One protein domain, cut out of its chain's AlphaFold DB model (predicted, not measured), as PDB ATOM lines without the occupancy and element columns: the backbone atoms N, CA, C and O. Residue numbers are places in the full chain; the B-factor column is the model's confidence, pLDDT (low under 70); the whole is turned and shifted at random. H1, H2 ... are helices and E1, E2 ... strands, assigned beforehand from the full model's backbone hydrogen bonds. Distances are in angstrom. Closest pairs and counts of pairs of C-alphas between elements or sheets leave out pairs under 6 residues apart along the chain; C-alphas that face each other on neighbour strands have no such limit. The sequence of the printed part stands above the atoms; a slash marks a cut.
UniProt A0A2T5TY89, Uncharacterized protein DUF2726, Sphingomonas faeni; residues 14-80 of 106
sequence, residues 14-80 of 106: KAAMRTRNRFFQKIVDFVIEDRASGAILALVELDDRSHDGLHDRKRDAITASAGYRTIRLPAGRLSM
ATOM      1  N   LYS A  14    -153.461-100.811 -94.630       95.06
ATOM      2  CA  LYS A  14    -152.534-100.701 -93.483       95.06
ATOM      3  C   LYS A  14    -151.076-100.979 -93.877       95.06
ATOM      4  O   LYS A  14    -150.175-100.275 -93.421       95.06
ATOM      5  N   ALA A  15    -150.835-101.980 -94.722       94.06
ATOM      6  CA  ALA A  15    -149.496-102.335 -95.192       94.06
ATOM      7  C   ALA A  15    -148.932-101.280 -96.159       94.06
ATOM      8  O   ALA A  15    -147.754-100.924 -96.062       94.06
ATOM      9  N   ALA A  16    -149.782-100.719 -97.025       92.94
ATOM     10  CA  ALA A  16    -149.424 -99.606 -97.901       92.94
ATOM     11  C   ALA A  16    -149.024 -98.362 -97.090       92.94
ATOM     12  O   ALA A  16    -147.955 -97.800 -97.321       92.94
ATOM     13  N   MET A  17    -149.817 -97.988 -96.076       93.62
ATOM     14  CA  MET A  17    -149.496 -96.868 -95.181       93.62
ATOM     15  C   MET A  17    -148.198 -97.098 -94.403       93.62
ATOM     16  O   MET A  17    -147.328 -96.232 -94.398       93.62
ATOM     17  N   ARG A  18    -148.014 -98.282 -93.803       93.94
ATOM     18  CA  ARG A  18    -146.769 -98.624 -93.093       93.94
ATOM     19  C   ARG A  18    -145.551 -98.517 -94.012       93.94
ATOM     20  O   ARG A  18    -144.504 -98.037 -93.591       93.94
ATOM     21  N   THR A  19    -145.686 -98.952 -95.262       91.56
ATOM     22  CA  THR A  19    -144.603 -98.869 -96.245       91.56
ATOM     23  C   THR A  19    -144.322 -97.428 -96.654       91.56
ATOM     24  O   THR A  19    -143.163 -97.021 -96.616       91.56
ATOM     25  N   ARG A  20    -145.361 -96.635 -96.943       91.88
ATOM     26  CA  ARG A  20    -145.246 -95.198 -97.235       91.88
ATOM     27  C   ARG A  20    -144.558 -94.436 -96.100       91.88
ATOM     28  O   ARG A  20    -143.700 -93.590 -96.356       91.88
ATOM     29  N   ASN A  21    -144.856 -94.791 -94.851       92.31
ATOM     30  CA  ASN A  21    -144.275 -94.144 -93.675       92.31
ATOM     31  C   ASN A  21    -142.740 -94.248 -93.607       92.31
ATOM     32  O   ASN A  21    -142.105 -93.410 -92.978       92.31
ATOM     33  N   ARG A  22    -142.120 -95.210 -94.305       90.25
ATOM     34  CA  ARG A  22    -140.655 -95.363 -94.345       90.25
ATOM     35  C   ARG A  22    -139.930 -94.288 -95.160       90.25
ATOM     36  O   ARG A  22    -138.711 -94.147 -95.023       90.25
ATOM     37  N   PHE A  23    -140.638 -93.572 -96.034       89.88
ATOM     38  CA  PHE A  23    -140.021 -92.619 -96.964       89.88
ATOM     39  C   PHE A  23    -140.775 -91.292 -97.127       89.88
ATOM     40  O   PHE A  23    -140.239 -90.364 -97.736       89.88
ATOM     41  N   PHE A  24    -142.006 -91.161 -96.624       90.12
ATOM     42  CA  PHE A  24    -142.815 -89.977 -96.928       90.12
ATOM     43  C   PHE A  24    -142.213 -88.668 -96.408       90.12
ATOM     44  O   PHE A  24    -142.212 -87.703 -97.165       90.12
ATOM     45  N   GLN A  25    -141.635 -88.672 -95.201       89.50
ATOM     46  CA  GLN A  25    -141.011 -87.498 -94.570       89.50
ATOM     47  C   GLN A  25    -139.591 -87.197 -95.059       89.50
ATOM     48  O   GLN A  25    -139.094 -86.105 -94.827       89.50
ATOM     49  N   LYS A  26    -138.922 -88.146 -95.724       88.88
ATOM     50  CA  LYS A  26    -137.573 -87.910 -96.266       88.88
ATOM     51  C   LYS A  26    -137.659 -86.879 -97.389       88.88
ATOM     52  O   LYS A  26    -138.670 -86.858 -98.073       88.88
ATOM     53  N   ILE A  27    -136.657 -86.064 -97.652       89.31
ATOM     54  CA  ILE A  27    -136.649 -85.143 -98.802       89.31
ATOM     55  C   ILE A  27    -135.301 -85.338 -99.497       89.31
ATOM     56  O   ILE A  27    -134.327 -85.637 -98.816       89.31
ATOM     57  N   VAL A  28    -135.292 -85.311-100.830       91.25
ATOM     58  CA  VAL A  28    -134.040 -85.236-101.602       91.25
ATOM     59  C   VAL A  28    -133.695 -83.763-101.760       91.25
ATOM     60  O   VAL A  28    -134.624 -82.971-101.939       91.25
ATOM     61  N   ASP A  29    -132.417 -83.398-101.719       91.31
ATOM     62  CA  ASP A  29    -132.032 -81.987-101.829       91.31
ATOM     63  C   ASP A  29    -132.413 -81.406-103.193       91.31
ATOM     64  O   ASP A  29    -133.069 -80.367-103.274       91.31
ATOM     65  N   PHE A  30    -132.055 -82.111-104.272       93.31
ATOM     66  CA  PHE A  30    -132.385 -81.694-105.632       93.31
ATOM     67  C   PHE A  30    -132.697 -82.880-106.545       93.31
ATOM     68  O   PHE A  30    -132.373 -84.040-106.274       93.31
ATOM     69  N   VAL A  31    -133.318 -82.566-107.678       94.00
ATOM     70  CA  VAL A  31    -133.529 -83.492-108.791       94.00
ATOM     71  C   VAL A  31    -132.970 -82.882-110.068       94.00
ATOM     72  O   VAL A  31    -133.004 -81.667-110.256       94.00
ATOM     73  N   ILE A  32    -132.455 -83.735-110.948       91.88
ATOM     74  CA  ILE A  32    -132.169 -83.379-112.335       91.88
ATOM     75  C   ILE A  32    -133.323 -83.920-113.162       91.88
ATOM     76  O   ILE A  32    -133.588 -85.122-113.134       91.88
ATOM     77  N   GLU A  33    -133.981 -83.044-113.910       93.94
ATOM     78  CA  GLU A  33    -135.068 -83.405-114.811       93.94
ATOM     79  C   GLU A  33    -134.711 -83.113-116.268       93.94
ATOM     80  O   GLU A  33    -133.921 -82.216-116.579       93.94
ATOM     81  N   ASP A  34    -135.321 -83.870-117.172       89.19
ATOM     82  CA  ASP A  34    -135.426 -83.471-118.563       89.19
ATOM     83  C   ASP A  34    -136.400 -82.292-118.675       89.19
ATOM     84  O   ASP A  34    -137.575 -82.403-118.332       89.19
ATOM     85  N   ARG A  35    -135.920 -81.159-119.190       91.44
ATOM     86  CA  ARG A  35    -136.690 -79.906-119.231       91.44
ATOM     87  C   ARG A  35    -137.959 -79.995-120.086       91.44
ATOM     88  O   ARG A  35    -138.900 -79.245-119.845       91.44
ATOM     89  N   ALA A  36    -137.972 -80.839-121.116       92.38
ATOM     90  CA  ALA A  36    -139.100 -80.924-122.039       92.38
ATOM     91  C   ALA A  36    -140.246 -81.774-121.472       92.38
ATOM     92  O   ALA A  36    -141.413 -81.435-121.650       92.38
ATOM     93  N   SER A  37    -139.911 -82.875-120.797       92.44
ATOM     94  CA  SER A  37    -140.879 -83.853-120.286       92.44
ATOM     95  C   SER A  37    -141.150 -83.749-118.784       92.44
ATOM     96  O   SER A  37    -142.150 -84.290-118.317       92.44
ATOM     97  N   GLY A  38    -140.262 -83.103-118.023       89.69
ATOM     98  CA  GLY A  38    -140.254 -83.143-116.558       89.69
ATOM     99  C   GLY A  38    -139.840 -84.507-115.992       89.69
ATOM    100  O   GLY A  38    -140.021 -84.770-114.804       89.69
ATOM    101  N   ALA A  39    -139.322 -85.418-116.827       89.38
ATOM    102  CA  ALA A  39    -138.886 -86.731-116.373       89.38
ATOM    103  C   ALA A  39    -137.645 -86.598-115.485       89.38
ATOM    104  O   ALA A  39    -136.641 -86.014-115.886       89.38
ATOM    105  N   ILE A  40    -137.693 -87.182-114.290       92.31
ATOM    106  CA  ILE A  40    -136.561 -87.167-113.361       92.31
ATOM    107  C   ILE A  40    -135.495 -88.146-113.857       92.31
ATOM    108  O   ILE A  40    -135.734 -89.349-113.947       92.31
ATOM    109  N   LEU A  41    -134.306 -87.622-114.141       89.81
ATOM    110  CA  LEU A  41    -133.157 -88.370-114.652       89.81
ATOM    111  C   LEU A  41    -132.239 -88.849-113.522       89.81
ATOM    112  O   LEU A  41    -131.648 -89.927-113.605       89.81
ATOM    113  N   ALA A  42    -132.102 -88.044-112.467       90.62
ATOM    114  CA  ALA A  42    -131.285 -88.366-111.303       90.62
ATOM    115  C   ALA A  42    -131.725 -87.579-110.064       90.62
ATOM    116  O   ALA A  42    -132.304 -86.496-110.159       90.62
ATOM    117  N   LEU A  43    -131.394 -88.121-108.897       92.81
ATOM    118  CA  LEU A  43    -131.475 -87.443-107.607       92.81
ATOM    119  C   LEU A  43    -130.098 -86.877-107.271       92.81
ATOM    120  O   LEU A  43    -129.084 -87.508-107.580       92.81
ATOM    121  N   VAL A  44    -130.058 -85.721-106.622       91.38
ATOM    122  CA  VAL A  44    -128.821 -85.116-106.129       91.38
ATOM    123  C   VAL A  44    -128.953 -84.919-104.628       91.38
ATOM    124  O   VAL A  44    -129.909 -84.302-104.165       91.38
ATOM    125  N   GLU A  45    -127.991 -85.462-103.893       90.50
ATOM    126  CA  GLU A  45    -127.899 -85.361-102.435       90.50
ATOM    127  C   GLU A  45    -126.576 -84.678-102.078       90.50
ATOM    128  O   GLU A  45    -125.529 -84.972-102.672       90.50
ATOM    129  N   LEU A  46    -126.631 -83.754-101.126       88.50
ATOM    130  CA  LEU A  46    -125.467 -83.067-100.595       88.50
ATOM    131  C   LEU A  46    -125.003 -83.779 -99.326       88.50
ATOM    132  O   LEU A  46    -125.763 -83.938 -98.371       88.50
ATOM    133  N   ASP A  47    -123.736 -84.181 -99.292       85.06
ATOM    134  CA  ASP A  47    -123.144 -84.665 -98.055       85.06
ATOM    135  C   ASP A  47    -122.823 -83.481 -97.147       85.06
ATOM    136  O   ASP A  47    -122.164 -82.515 -97.537       85.06
ATOM    137  N   ASP A  48    -123.228 -83.603 -95.891       75.19
ATOM    138  CA  ASP A  48    -122.695 -82.810 -94.796       75.19
ATOM    139  C   ASP A  48    -121.847 -83.691 -93.867       75.19
ATOM    140  O   ASP A  48    -121.901 -84.923 -93.892       75.19
ATOM    141  N   ARG A  49    -121.023 -83.057 -93.028       67.25
ATOM    142  CA  ARG A  49    -120.114 -83.769 -92.110       67.25
ATOM    143  C   ARG A  49    -120.838 -84.535 -90.993       67.25
ATOM    144  O   ARG A  49    -120.181 -85.226 -90.223       67.25
ATOM    145  N   SER A  50    -122.157 -84.395 -90.884       67.75
ATOM    146  CA  SER A  50    -122.999 -84.993 -89.844       67.75
ATOM    147  C   SER A  50    -123.730 -86.257 -90.297       67.75
ATOM    148  O   SER A  50    -124.553 -86.783 -89.546       67.75
ATOM    149  N   HIS A  51    -123.445 -86.764 -91.496       73.69
ATOM    150  CA  HIS A  51    -124.186 -87.893 -92.043       73.69
ATOM    151  C   HIS A  51    -124.001 -89.212 -91.276       73.69
ATOM    152  O   HIS A  51    -122.896 -89.629 -90.919       73.69
ATOM    153  N   ASP A  52    -125.120 -89.921 -91.104       79.94
ATOM    154  CA  ASP A  52    -125.166 -91.320 -90.685       79.94
ATOM    155  C   ASP A  52    -125.195 -92.230 -91.925       79.94
ATOM    156  O   ASP A  52    -126.235 -92.430 -92.569       79.94
ATOM    157  N   GLY A  53    -124.048 -92.843 -92.225       78.31
ATOM    158  CA  GLY A  53    -123.874 -93.703 -93.397       78.31
ATOM    159  C   GLY A  53    -124.751 -94.968 -93.423       78.31
ATOM    160  O   GLY A  53    -124.871 -95.618 -94.464       78.31
ATOM    161  N   LEU A  54    -125.379 -95.381 -92.314       81.31
ATOM    162  CA  LEU A  54    -126.364 -96.475 -92.332       81.31
ATOM    163  C   LEU A  54    -127.733 -95.994 -92.811       81.31
ATOM    164  O   LEU A  54    -128.423 -96.718 -93.538       81.31
ATOM    165  N   HIS A  55    -128.142 -94.795 -92.406       82.12
ATOM    166  CA  HIS A  55    -129.393 -94.197 -92.862       82.12
ATOM    167  C   HIS A  55    -129.338 -93.820 -94.338       82.12
ATOM    168  O   HIS A  55    -130.312 -94.075 -95.055       82.12
ATOM    169  N   ASP A  56    -128.184 -93.352 -94.804       83.19
ATOM    170  CA  ASP A  56    -127.931 -93.107 -96.222       83.19
ATOM    171  C   ASP A  56    -128.092 -94.348 -97.071       83.19
ATOM    172  O   ASP A  56    -128.922 -94.370 -97.973       83.19
ATOM    173  N   ARG A  57    -127.395 -95.431 -96.720       85.38
ATOM    174  CA  ARG A  57    -127.478 -96.678 -97.488       85.38
ATOM    175  C   ARG A  57    -128.906 -97.205 -97.588       85.38
ATOM    176  O   ARG A  57    -129.301 -97.729 -98.625       85.38
ATOM    177  N   LYS A  58    -129.713 -97.050 -96.530       87.94
ATOM    178  CA  LYS A  58    -131.138 -97.418 -96.563       87.94
ATOM    179  C   LYS A  58    -131.946 -96.505 -97.485       87.94
ATOM    180  O   LYS A  58    -132.863 -96.988 -98.144       87.94
ATOM    181  N   ARG A  59    -131.663 -95.201 -97.495       86.00
ATOM    182  CA  ARG A  59    -132.298 -94.233 -98.400       86.00
ATOM    183  C   ARG A  59    -131.945 -94.553 -99.853       86.00
ATOM    184  O   ARG A  59    -132.863 -94.727-100.649       86.00
ATOM    185  N   ASP A  60    -130.663 -94.740-100.139       87.69
ATOM    186  CA  ASP A  60    -130.145 -95.025-101.475       87.69
ATOM    187  C   ASP A  60    -130.656 -96.361-102.010       87.69
ATOM    188  O   ASP A  60    -131.059 -96.455-103.164       87.69
ATOM    189  N   ALA A  61    -130.740 -97.396-101.168       90.19
ATOM    190  CA  ALA A  61    -131.327 -98.672-101.570       90.19
ATOM    191  C   ALA A  61    -132.803 -98.529-101.981       90.19
ATOM    192  O   ALA A  61    -133.246 -99.156-102.943       90.19
ATOM    193  N   ILE A  62    -133.572 -97.692-101.271       90.88
ATOM    194  CA  ILE A  62    -134.978 -97.446-101.602       90.88
ATOM    195  C   ILE A  62    -135.087 -96.719-102.949       90.88
ATOM    196  O   ILE A  62    -135.856 -97.157-103.804       90.88
ATOM    197  N   THR A  63    -134.336 -95.639-103.160       91.06
ATOM    198  CA  THR A  63    -134.404 -94.862-104.408       91.06
ATOM    199  C   THR A  63    -133.847 -95.636-105.603       91.06
ATOM    200  O   THR A  63    -134.479 -95.639-106.659       91.06
ATOM    201  N   ALA A  64    -132.762 -96.394-105.420       91.00
ATOM    202  CA  ALA A  64    -132.210 -97.282-106.441       91.00
ATOM    203  C   ALA A  64    -133.204 -98.378-106.847       91.00
ATOM    204  O   ALA A  64    -133.373 -98.648-108.034       91.00
ATOM    205  N   SER A  65    -133.931 -98.967-105.886       89.12
ATOM    206  CA  SER A  65    -134.972 -99.964-106.193       89.12
ATOM    207  C   SER A  65    -136.140 -99.400-107.014       89.12
ATOM    208  O   SER A  65    -136.839-100.158-107.683       89.12
ATOM    209  N   ALA A  66    -136.335 -98.079-106.986       88.50
ATOM    210  CA  ALA A  66    -137.317 -97.371-107.802       88.50
ATOM    211  C   ALA A  66    -136.758 -96.900-109.157       88.50
ATOM    212  O   ALA A  66    -137.460 -96.215-109.895       88.50
ATOM    213  N   GLY A  67    -135.515 -97.262-109.493       90.75
ATOM    214  CA  GLY A  67    -134.873 -96.921-110.763       90.75
ATOM    215  C   GLY A  67    -134.156 -95.573-110.774       90.75
ATOM    216  O   GLY A  67    -133.596 -95.199-111.802       90.75
ATOM    217  N   TYR A  68    -134.123 -94.848-109.654       91.81
ATOM    218  CA  TYR A  68    -133.406 -93.583-109.592       91.81
ATOM    219  C   TYR A  68    -131.915 -93.793-109.355       91.81
ATOM    220  O   TYR A  68    -131.496 -94.522-108.455       91.81
ATOM    221  N   ARG A  69    -131.105 -93.066-110.123       89.75
ATOM    222  CA  ARG A  69    -129.685 -92.872-109.833       89.75
ATOM    223  C   ARG A  69    -129.523 -91.707-108.860       89.75
ATOM    224  O   ARG A  69    -130.104 -90.648-109.084       89.75
ATOM    225  N   THR A  70    -128.686 -91.880-107.843       89.50
ATOM    226  CA  THR A  70    -128.278 -90.796-106.939       89.50
ATOM    227  C   THR A  70    -126.878 -90.311-107.312       89.50
ATOM    228  O   THR A  70    -125.959 -91.117-107.462       89.50
ATOM    229  N   ILE A  71    -126.714 -88.999-107.457       88.12
ATOM    230  CA  ILE A  71    -125.423 -88.310-107.514       88.12
ATOM    231  C   ILE A  71    -125.202 -87.670-106.155       88.12
ATOM    232  O   ILE A  71    -126.078 -86.975-105.646       88.12
ATOM    233  N   ARG A  72    -124.029 -87.904-105.574       86.69
ATOM    234  CA  ARG A  72    -123.697 -87.393-104.251       86.69
ATOM    235  C   ARG A  72    -122.560 -86.390-104.344       86.69
ATOM    236  O   ARG A  72    -121.512 -86.680-104.924       86.69
ATOM    237  N   LEU A  73    -122.810 -85.196-103.825       85.75
ATOM    238  CA  LEU A  73    -121.859 -84.096-103.829       85.75
ATOM    239  C   LEU A  73    -121.198 -84.030-102.449       85.75
ATOM    240  O   LEU A  73    -121.917 -83.828-101.471       85.75
ATOM    241  N   PRO A  74    -119.868 -84.213-102.335       83.38
ATOM    242  CA  PRO A  74    -119.211 -84.181-101.038       83.38
ATOM    243  C   PRO A  74    -119.292 -82.787-100.406       83.38
ATOM    244  O   PRO A  74    -119.354 -81.771-101.103       83.38
ATOM    245  N   ALA A  75    -119.234 -82.745 -99.075       83.38
ATOM    246  CA  ALA A  75    -119.191 -81.497 -98.326       83.38
ATOM    247  C   ALA A  75    -117.996 -80.624 -98.751       83.38
ATOM    248  O   ALA A  75    -116.873 -81.106 -98.900       83.38
ATOM    249  N   GLY A  76    -118.217 -79.311 -98.832       82.75
ATOM    250  CA  GLY A  76    -117.167 -78.330 -99.109       82.75
ATOM    251  C   GLY A  76    -117.200 -77.785-100.535       82.75
ATOM    252  O   GLY A  76    -118.214 -77.835-101.227       82.75
ATOM    253  N   ARG A  77    -116.092 -77.167-100.954       79.81
ATOM    254  CA  ARG A  77    -115.998 -76.507-102.259       79.81
ATOM    255  C   ARG A  77    -115.602 -77.523-103.324       79.81
ATOM    256  O   ARG A  77    -114.474 -78.000-103.315       79.81
ATOM    257  N   LEU A  78    -116.513 -77.792-104.253       79.00
ATOM    258  CA  LEU A  78    -116.226 -78.607-105.430       79.00
ATOM    259  C   LEU A  78    -115.441 -77.800-106.461       79.00
ATOM    260  O   LEU A  78    -115.768 -76.642-106.742       79.00
ATOM    261  N   SER A  79    -114.422 -78.418-107.047       82.62
ATOM    262  CA  SER A  79    -113.774 -77.901-108.247       82.62
ATOM    263  C   SER A  79    -114.584 -78.268-109.497       82.62
ATOM    264  O   SER A  79    -115.397 -79.195-109.500       82.62
ATOM    265  N   MET A  80    -114.337 -77.567-110.607       79.12
ATOM    266  CA  MET A  80    -114.952 -77.910-111.897       79.12
ATOM    267  C   MET A  80    -114.582 -79.327-112.362       79.12
ATOM    268  O   MET A  80    -115.373 -79.969-113.049       79.12
TER     269      MET A  80
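Overview. This is residues 14 to 80 of the 106 residues of the protein "Uncharacterized protein DUF2726" of Sphingomonas faeni (UniProt A0A2T5TY89). A small three-stranded sheet, made of the hairpin E1 and E2 with E3 alongside E2, has the longer helix H2 loosely next to it, only grazing it, while residues 14 to 21, of which 14 to 20 belong to the short helix H1, stick out as an arm. The arm and the last printed residues, 74 to 80, reach toward opposite ends of the longest axis. The printed part has 67 residues, with two named helices and three named strands in the order H1, E1, E2, H2, E3; the sheet is mixed, in the order E1, E2, E3, and the class is mixed, helices and strands. The whole is loose, with a radius of gyration of the C-alphas of 13.9 A, and flat, spanning 47 by 36 by 17 A.

Along the chain. E2, the longest strand, is residues 40 to 46 and measures 17.4 A from first to last C-alpha; C-alpha 40 is at (-136.561, -87.167, -113.361). E1 is residues 30 to 33, 9.7 A, and E3 is residues 70 to 73, 9.8 A, with C-alpha 73 at (-121.859, -84.096, -103.829). H2 is residues 53 to 65, 18.1 A long. H1 is residues 14 to 20, 9.9 A, and its C-alpha 14 is at (-152.534, -100.701, -93.483).

Arrangement. E2 is the inner strand, and E1 and E3 are the edge strands. E1 and E2 form a hairpin, antiparallel at 158 degrees; N 32 and O 42 are 2.9 A apart and N 44 and O 30 are 2.9 A apart, within hydrogen-bond range. E2 and E3 are parallel, at 34 degrees, with N 71 and O 43 at 2.8 A and N 73 and O 45 at 3.0 A, within hydrogen-bond range. E2, H2 and E3 make a strand-helix-strand unit, two parallel neighbour strands with a helix between them in the chain, and its crossover is right-handed. H2 is on the sheet but only grazes it, with its residues 56 to 64. The closest C-alphas of H2 and E3 are those of Asp 60 and Thr 70, 7.2 A apart. H2 and E2 are near each other, with 6 pairs of C-alphas within 10 A. H1 is not on the sheet, and it is apart from E2, H2 and E3. In H1 and H2 every O i to N i+4 pair is within hydrogen-bond range.

Size, cuts and confidence. The two C-alphas farthest apart are those of Lys 14 and Met 80, at 47.7 A. Without residues 14 to 21, which stand free, the body has 59 residues and spans 36 by 35 by 17 A. The printed part has no cut and no long link; the link from H2 to E3 is tight, and the other three are short. The mean pLDDT of the printed part is 87.7, and residues 49 to 50 are under 70.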